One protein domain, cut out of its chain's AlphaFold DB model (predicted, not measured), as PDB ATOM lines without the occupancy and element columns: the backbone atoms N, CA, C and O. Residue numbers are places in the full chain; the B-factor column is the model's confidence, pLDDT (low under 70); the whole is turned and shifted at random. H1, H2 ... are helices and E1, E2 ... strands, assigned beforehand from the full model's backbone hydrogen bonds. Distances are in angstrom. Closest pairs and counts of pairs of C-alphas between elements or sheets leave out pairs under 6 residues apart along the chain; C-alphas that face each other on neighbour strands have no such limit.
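This is residues 2 to 53 of the 166 residues of an uncharacterized protein of Rathayibacter sp. PhB179 (UniProt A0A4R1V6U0). Two helices of equal residue count, H1 and H2, lie side by side as a helical hairpin, and a wide loop, residues 7 to 24, swings past the end of the hairpin where H1 begins and H2 ends. A single short strand, E1, leads into that loop, its last residue near H2. The printed part has 52 residues, with one named strand and two named helices in the order E1, H1, H2, and its class is mostly helix. It is only just compact, close to loose, with a radius of gyration of the C-alphas of 11.6 A and spans of 30 by 25 by 23 A.

H1 holds residues 25 to 35 and is 15.7 A from first to last C-alpha, beginning at C-alpha 25 at (332.208, 376.603, 325.240). H2 holds residues 41 to 51, is 16.1 A long by the same measure, and ends at C-alpha 51 at (341.027, 368.487, 327.218). E1 holds residues 2 to 6, with C-alpha 2 at (355.954, 374.664, 340.972), and is 14.0 A long.

H1 and H2 touch, with the C-alphas of Ala 34 and Arg 44 closest at 5.6 A. They run opposite ways at a shallow tilt of 28 degrees and form a helical hairpin over a tight link of 5 residues. Every O i to N i+4 pair is within hydrogen-bond range in H1, and 5 of 7 are in H2. The closest C-alphas of E1 and H2 are those of Ser 6 and Arg 49, 7.0 A apart. E1 and H1 are apart. E1 pairs with no named strand.

The C-alphas farthest apart, those of Cys 2 and Gly 36, are 31.8 A from each other. The link from E1 to H1 is long, with 18 residues, and residues 37 to 42 stand free. The printed part has no cut. Its mean pLDDT is 89.1, and no printed residue is under 70.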
ATOM      1  N   CYS A   2     357.253 375.337 341.085       81.19
ATOM      2  CA  CYS A   2     355.954 374.664 340.972       81.19
ATOM      3  C   CYS A   2     355.879 373.909 339.638       81.19
ATOM      4  O   CYS A   2     356.478 374.347 338.655       81.19
ATOM      5  N   LEU A   3     355.191 372.768 339.613       80.62
ATOM      6  CA  LEU A   3     355.008 371.956 338.406       80.62
ATOM      7  C   LEU A   3     353.538 371.573 338.252       80.62
ATOM      8  O   LEU A   3     352.916 371.124 339.212       80.62
ATOM      9  N   SER A   4     353.010 371.724 337.039       83.38
ATOM     10  CA  SER A   4     351.655 371.306 336.667       83.38
ATOM     11  C   SER A   4     351.714 370.119 335.713       83.38
ATOM     12  O   SER A   4     352.576 370.077 334.836       83.38
ATOM     13  N   TYR A   5     350.774 369.183 335.841       85.25
ATOM     14  CA  TYR A   5     350.748 367.961 335.029       85.25
ATOM     15  C   TYR A   5     349.377 367.723 334.407       85.25
ATOM     16  O   TYR A   5     348.355 367.972 335.042       85.25
ATOM     17  N   SER A   6     349.351 367.183 333.191       87.38
ATOM     18  CA  SER A   6     348.141 366.581 332.624       87.38
ATOM     19  C   SER A   6     348.010 365.152 333.144       87.38
ATOM     20  O   SER A   6     348.976 364.391 333.118       87.38
ATOM     21  N   TYR A   7     346.825 364.791 333.623       87.88
ATOM     22  CA  TYR A   7     346.528 363.456 334.125       87.88
ATOM     23  C   TYR A   7     345.824 362.623 333.050       87.88
ATOM     24  O   TYR A   7     344.810 363.043 332.492       87.88
ATOM     25  N   PHE A   8     346.335 361.415 332.815       89.25
ATOM     26  CA  PHE A   8     345.734 360.420 331.931       89.25
ATOM     27  C   PHE A   8     345.311 359.219 332.768       89.25
ATOM     28  O   PHE A   8     346.146 358.563 333.384       89.25
ATOM     29  N   ARG A   9     344.012 358.914 332.775       86.31
ATOM     30  CA  ARG A   9     343.493 357.709 333.431       86.31
ATOM     31  C   ARG A   9     343.904 356.439 332.680       86.31
ATOM     32  O   ARG A   9     344.125 355.412 333.307       86.31
ATOM     33  N   PHE A  10     343.989 356.536 331.355       88.56
ATOM     34  CA  PHE A  10     344.420 355.493 330.426       88.56
ATOM     35  C   PHE A  10     345.667 355.993 329.677       88.56
ATOM     36  O   PHE A  10     345.542 356.518 328.566       88.56
ATOM     37  N   PRO A  11     346.860 355.944 330.300       86.50
ATOM     38  CA  PRO A  11     348.086 356.522 329.741       86.50
ATOM     39  C   PRO A  11     348.539 355.857 328.433       86.50
ATOM     40  O   PRO A  11     349.130 356.517 327.582       86.50
ATOM     41  N   GLU A  12     348.223 354.579 328.230       91.06
ATOM     42  CA  GLU A  12     348.490 353.824 327.001       91.06
ATOM     43  C   GLU A  12     347.633 354.274 325.806       91.06
ATOM     44  O   GLU A  12     347.943 353.963 324.657       91.06
ATOM     45  N   ARG A  13     346.552 355.020 326.065       90.12
ATOM     46  CA  ARG A  13     345.657 355.603 325.057       90.12
ATOM     47  C   ARG A  13     345.338 357.042 325.439       90.12
ATOM     48  O   ARG A  13     344.224 357.353 325.844       90.12
ATOM     49  N   GLN A  14     346.329 357.921 325.319       86.81
ATOM     50  CA  GLN A  14     346.224 359.308 325.788       86.81
ATOM     51  C   GLN A  14     344.993 360.040 325.230       86.81
ATOM     52  O   GLN A  14     344.261 360.655 325.998       86.81
ATOM     53  N   GLU A  15     344.690 359.871 323.942       87.81
ATOM     54  CA  GLU A  15     343.538 360.493 323.265       87.81
ATOM     55  C   GLU A  15     342.187 359.789 323.517       87.81
ATOM     56  O   GLU A  15     341.186 360.120 322.881       87.81
ATOM     57  N   ASP A  16     342.116 358.807 324.422       90.62
ATOM     58  CA  ASP A  16     340.846 358.186 324.800       90.62
ATOM     59  C   ASP A  16     339.913 359.237 325.441       90.62
ATOM     60  O   ASP A  16     340.303 359.865 326.429       90.62
ATOM     61  N   PRO A  17     338.665 359.419 324.959       89.31
ATOM     62  CA  PRO A  17     337.738 360.407 325.515       89.31
ATOM     63  C   PRO A  17     337.452 360.240 327.011       89.31
ATOM     64  O   PRO A  17     337.032 361.192 327.667       89.31
ATOM     65  N   ARG A  18     337.695 359.053 327.584       89.00
ATOM     66  CA  ARG A  18     337.589 358.807 329.032       89.00
ATOM     67  C   ARG A  18     338.675 359.516 329.848       89.00
ATOM     68  O   ARG A  18     338.547 359.594 331.069       89.00
ATOM     69  N   ASN A  19     339.722 360.024 329.196       87.44
ATOM     70  CA  ASN A  19     340.717 360.913 329.788       87.44
ATOM     71  C   ASN A  19     340.276 362.383 329.776       87.44
ATOM     72  O   ASN A  19     340.983 363.202 330.352       87.44
ATOM     73  N   PHE A  20     339.169 362.750 329.118       90.00
ATOM     74  CA  PHE A  20     338.799 364.153 328.944       90.00
ATOM     75  C   PHE A  20     337.928 364.694 330.085       90.00
ATOM     76  O   PHE A  20     337.124 363.977 330.683       90.00
ATOM     77  N   VAL A  21     338.049 365.996 330.347       88.81
ATOM     78  CA  VAL A  21     337.123 366.746 331.206       88.81
ATOM     79  C   VAL A  21     335.991 367.375 330.389       88.81
ATOM     80  O   VAL A  21     336.154 367.644 329.195       88.81
ATOM     81  N   PRO A  22     334.842 367.686 331.016       88.38
ATOM     82  CA  PRO A  22     333.844 368.549 330.402       88.38
ATOM     83  C   PRO A  22     334.444 369.920 330.058       88.38
ATOM     84  O   PRO A  22     334.899 370.650 330.937       88.38
ATOM     85  N   LEU A  23     334.429 370.278 328.774       88.31
ATOM     86  CA  LEU A  23     334.958 371.555 328.296       88.31
ATOM     87  C   LEU A  23     333.888 372.642 328.287       88.31
ATOM     88  O   LEU A  23     332.775 372.438 327.788       88.31
ATOM     89  N   THR A  24     334.271 373.834 328.733       89.31
ATOM     90  CA  THR A  24     333.478 375.051 328.536       89.31
ATOM     91  C   THR A  24     333.357 375.387 327.043       89.31
ATOM     92  O   THR A  24     334.231 375.016 326.250       89.31
ATOM     93  N   PRO A  25     332.316 376.132 326.620       92.06
ATOM     94  CA  PRO A  25     332.208 376.603 325.240       92.06
ATOM     95  C   PRO A  25     333.453 377.371 324.776       92.06
ATOM     96  O   PRO A  25     333.930 377.155 323.667       92.06
ATOM     97  N   ALA A  26     334.034 378.197 325.653       89.75
ATOM     98  CA  ALA A  26     335.258 378.940 325.365       89.75
ATOM     99  C   ALA A  26     336.454 378.011 325.089       89.75
ATOM    100  O   ALA A  26     337.167 378.212 324.107       89.75
ATOM    101  N   GLN A  27     336.641 376.960 325.897       90.56
ATOM    102  CA  GLN A  27     337.700 375.967 325.680       90.56
ATOM    103  C   GLN A  27     337.495 375.190 324.376       90.56
ATOM    104  O   GLN A  27     338.448 375.024 323.617       90.56
ATOM    105  N   LYS A  28     336.261 374.764 324.070       92.19
ATOM    106  CA  LYS A  28     335.943 374.085 322.799       92.19
ATOM    107  C   LYS A  28     336.302 374.957 321.596       92.19
ATOM    108  O   LYS A  28     336.975 374.489 320.682       92.19
ATOM    109  N   THR A  29     335.907 376.230 321.627       92.81
ATOM    110  CA  THR A  29     336.219 377.198 320.568       92.81
ATOM    111  C   THR A  29     337.721 377.437 320.437       92.81
ATOM    112  O   THR A  29     338.237 377.458 319.322       92.81
ATOM    113  N   ALA A  30     338.439 377.589 321.554       91.06
ATOM    114  CA  ALA A  30     339.887 377.789 321.542       91.06
ATOM    115  C   ALA A  30     340.620 376.598 320.905       91.06
ATOM    116  O   ALA A  30     341.491 376.794 320.060       91.06
ATOM    117  N   ILE A  31     340.218 375.376 321.257       92.38
ATOM    118  CA  ILE A  31     340.776 374.143 320.697       92.38
ATOM    119  C   ILE A  31     340.498 374.045 319.192       92.38
ATOM    120  O   ILE A  31     341.435 373.869 318.418       92.38
ATOM    121  N   ALA A  32     339.244 374.227 318.766       92.00
ATOM    122  CA  ALA A  32     338.883 374.168 317.348       92.00
ATOM    123  C   ALA A  32     339.638 375.222 316.517       92.00
ATOM    124  O   ALA A  32     340.117 374.942 315.420       92.00
ATOM    125  N   ARG A  33     339.807 376.435 317.064       91.62
ATOM    126  CA  ARG A  33     340.586 377.501 316.420       91.62
ATOM    127  C   ARG A  33     342.067 377.138 316.305       91.62
ATOM    128  O   ARG A  33     342.672 377.435 315.280       91.62
ATOM    129  N   ALA A  34     342.648 376.527 317.335       90.44
ATOM    130  CA  ALA A  34     344.053 376.131 317.327       90.44
ATOM    131  C   ALA A  34     344.342 375.060 316.264       90.44
ATOM    132  O   ALA A  34     345.366 375.138 315.586       90.44
ATOM    133  N   GLU A  35     343.431 374.102 316.072       86.19
ATOM    134  CA  GLU A  35     343.587 373.010 315.100       86.19
ATOM    135  C   GLU A  35     343.651 373.496 313.646       86.19
ATOM    136  O   GLU A  35     344.431 372.954 312.867       86.19
ATOM    137  N   GLY A  36     342.903 374.547 313.298       86.56
ATOM    138  CA  GLY A  36     342.925 375.166 311.966       86.56
ATOM    139  C   GLY A  36     343.936 376.306 311.791       86.56
ATOM    140  O   GLY A  36     343.910 376.986 310.768       86.56
ATOM    141  N   SER A  37     344.786 376.573 312.787       88.44
ATOM    142  CA  SER A  37     345.703 377.720 312.778       88.44
ATOM    143  C   SER A  37     347.112 377.366 312.302       88.44
ATOM    144  O   SER A  37     347.547 376.218 312.385       88.44
ATOM    145  N   SER A  38     347.866 378.386 311.890       92.50
ATOM    146  CA  SER A  38     349.309 378.313 311.626       92.50
ATOM    147  C   SER A  38     350.170 378.461 312.890       92.50
ATOM    148  O   SER A  38     351.352 378.790 312.794       92.50
ATOM    149  N   LEU A  39     349.592 378.270 314.085       92.38
ATOM    150  CA  LEU A  39     350.347 378.345 315.333       92.38
ATOM    151  C   LEU A  39     351.432 377.255 315.385       92.38
ATOM    152  O   LEU A  39     351.205 376.146 314.884       92.38
ATOM    153  N   PRO A  40     352.568 377.530 316.055       94.81
ATOM    154  CA  PRO A  40     353.563 376.509 316.355       94.81
ATOM    155  C   PRO A  40     352.929 375.284 317.023       94.81
ATOM    156  O   PRO A  40     351.971 375.407 317.791       94.81
ATOM    157  N   GLU A  41     353.464 374.099 316.735       90.75
ATOM    158  CA  GLU A  41     352.950 372.829 317.259       90.75
ATOM    159  C   GLU A  41     352.878 372.813 318.788       90.75
ATOM    160  O   GLU A  41     351.830 372.487 319.338       90.75
ATOM    161  N   GLU A  42     353.911 373.316 319.459       89.00
ATOM    162  CA  GLU A  42     353.968 373.422 320.921       89.00
ATOM    163  C   GLU A  42     352.791 374.224 321.506       89.00
ATOM    164  O   GLU A  42     352.185 373.827 322.503       89.00
ATOM    165  N   LEU A  43     352.408 375.328 320.852       89.62
ATOM    166  CA  LEU A  43     351.270 376.153 321.267       89.62
ATOM    167  C   LEU A  43     349.941 375.432 321.038       89.62
ATOM    168  O   LEU A  43     349.036 375.513 321.872       89.62
ATOM    169  N   ARG A  44     349.808 374.714 319.918       90.81
ATOM    170  CA  ARG A  44     348.608 373.912 319.643       90.81
ATOM    171  C   ARG A  44     348.461 372.788 320.661       90.81
ATOM    172  O   ARG A  44     347.357 372.573 321.157       90.81
ATOM    173  N   ASP A  45     349.552 372.132 321.026       88.62
ATOM    174  CA  ASP A  45     349.549 371.068 322.025       88.62
ATOM    175  C   ASP A  45     349.222 371.596 323.419       88.62
ATOM    176  O   ASP A  45     348.422 370.991 324.133       88.62
ATOM    177  N   GLN A  46     349.743 372.767 323.791       88.00
ATOM    178  CA  GLN A  46     349.364 373.421 325.040       88.00
ATOM    179  C   GLN A  46     347.856 373.711 325.097       88.00
ATOM    180  O   GLN A  46     347.223 373.473 326.126       88.00
ATOM    181  N   ILE A  47     347.253 374.164 323.993       91.06
ATOM    182  CA  ILE A  47     345.804 374.405 323.916       91.06
ATOM    183  C   ILE A  47     345.023 373.084 323.964       91.06
ATOM    184  O   ILE A  47     344.033 372.982 324.692       91.06
ATOM    185  N   ARG A  48     345.467 372.047 323.239       89.50
ATOM    186  CA  ARG A  48     344.840 370.711 323.257       89.50
ATOM    187  C   ARG A  48     344.843 370.096 324.648       89.50
ATOM    188  O   ARG A  48     343.867 369.444 325.016       89.50
ATOM    189  N   ARG A  49     345.880 370.355 325.453       89.69
ATOM    190  CA  ARG A  49     345.972 369.847 326.829       89.69
ATOM    191  C   ARG A  49     344.841 370.316 327.743       89.69
ATOM    192  O   ARG A  49     344.580 369.647 328.736       89.69
ATOM    193  N   ALA A  50     344.109 371.374 327.380       88.50
ATOM    194  CA  ALA A  50     342.892 371.780 328.085       88.50
ATOM    195  C   ALA A  50     341.799 370.690 328.098       88.50
ATOM    196  O   ALA A  50     340.884 370.765 328.914       88.50
ATOM    197  N   ARG A  51     341.889 369.679 327.215       90.06
ATOM    198  CA  ARG A  51     341.027 368.487 327.218       90.06
ATOM    199  C   ARG A  51     341.221 367.615 328.452       90.06
ATOM    200  O   ARG A  51     340.276 366.937 328.837       90.06
ATOM    201  N   PHE A  52     342.402 367.618 329.061       90.06
ATOM    202  CA  PHE A  52     342.757 366.681 330.123       90.06
ATOM    203  C   PHE A  52     342.619 367.307 331.515       90.06
ATOM    204  O   PHE A  52     342.848 368.511 331.683       90.06
ATOM    205  N   PRO A  53     342.308 366.502 332.549       87.31
ATOM    206  CA  PRO A  53     342.427 366.940 333.926       87.31
ATOM    207  C   PRO A  53     343.849 367.438 334.183       87.31
ATOM    208  O   PRO A  53     344.826 366.802 333.786       87.31
TER     209      PRO A  53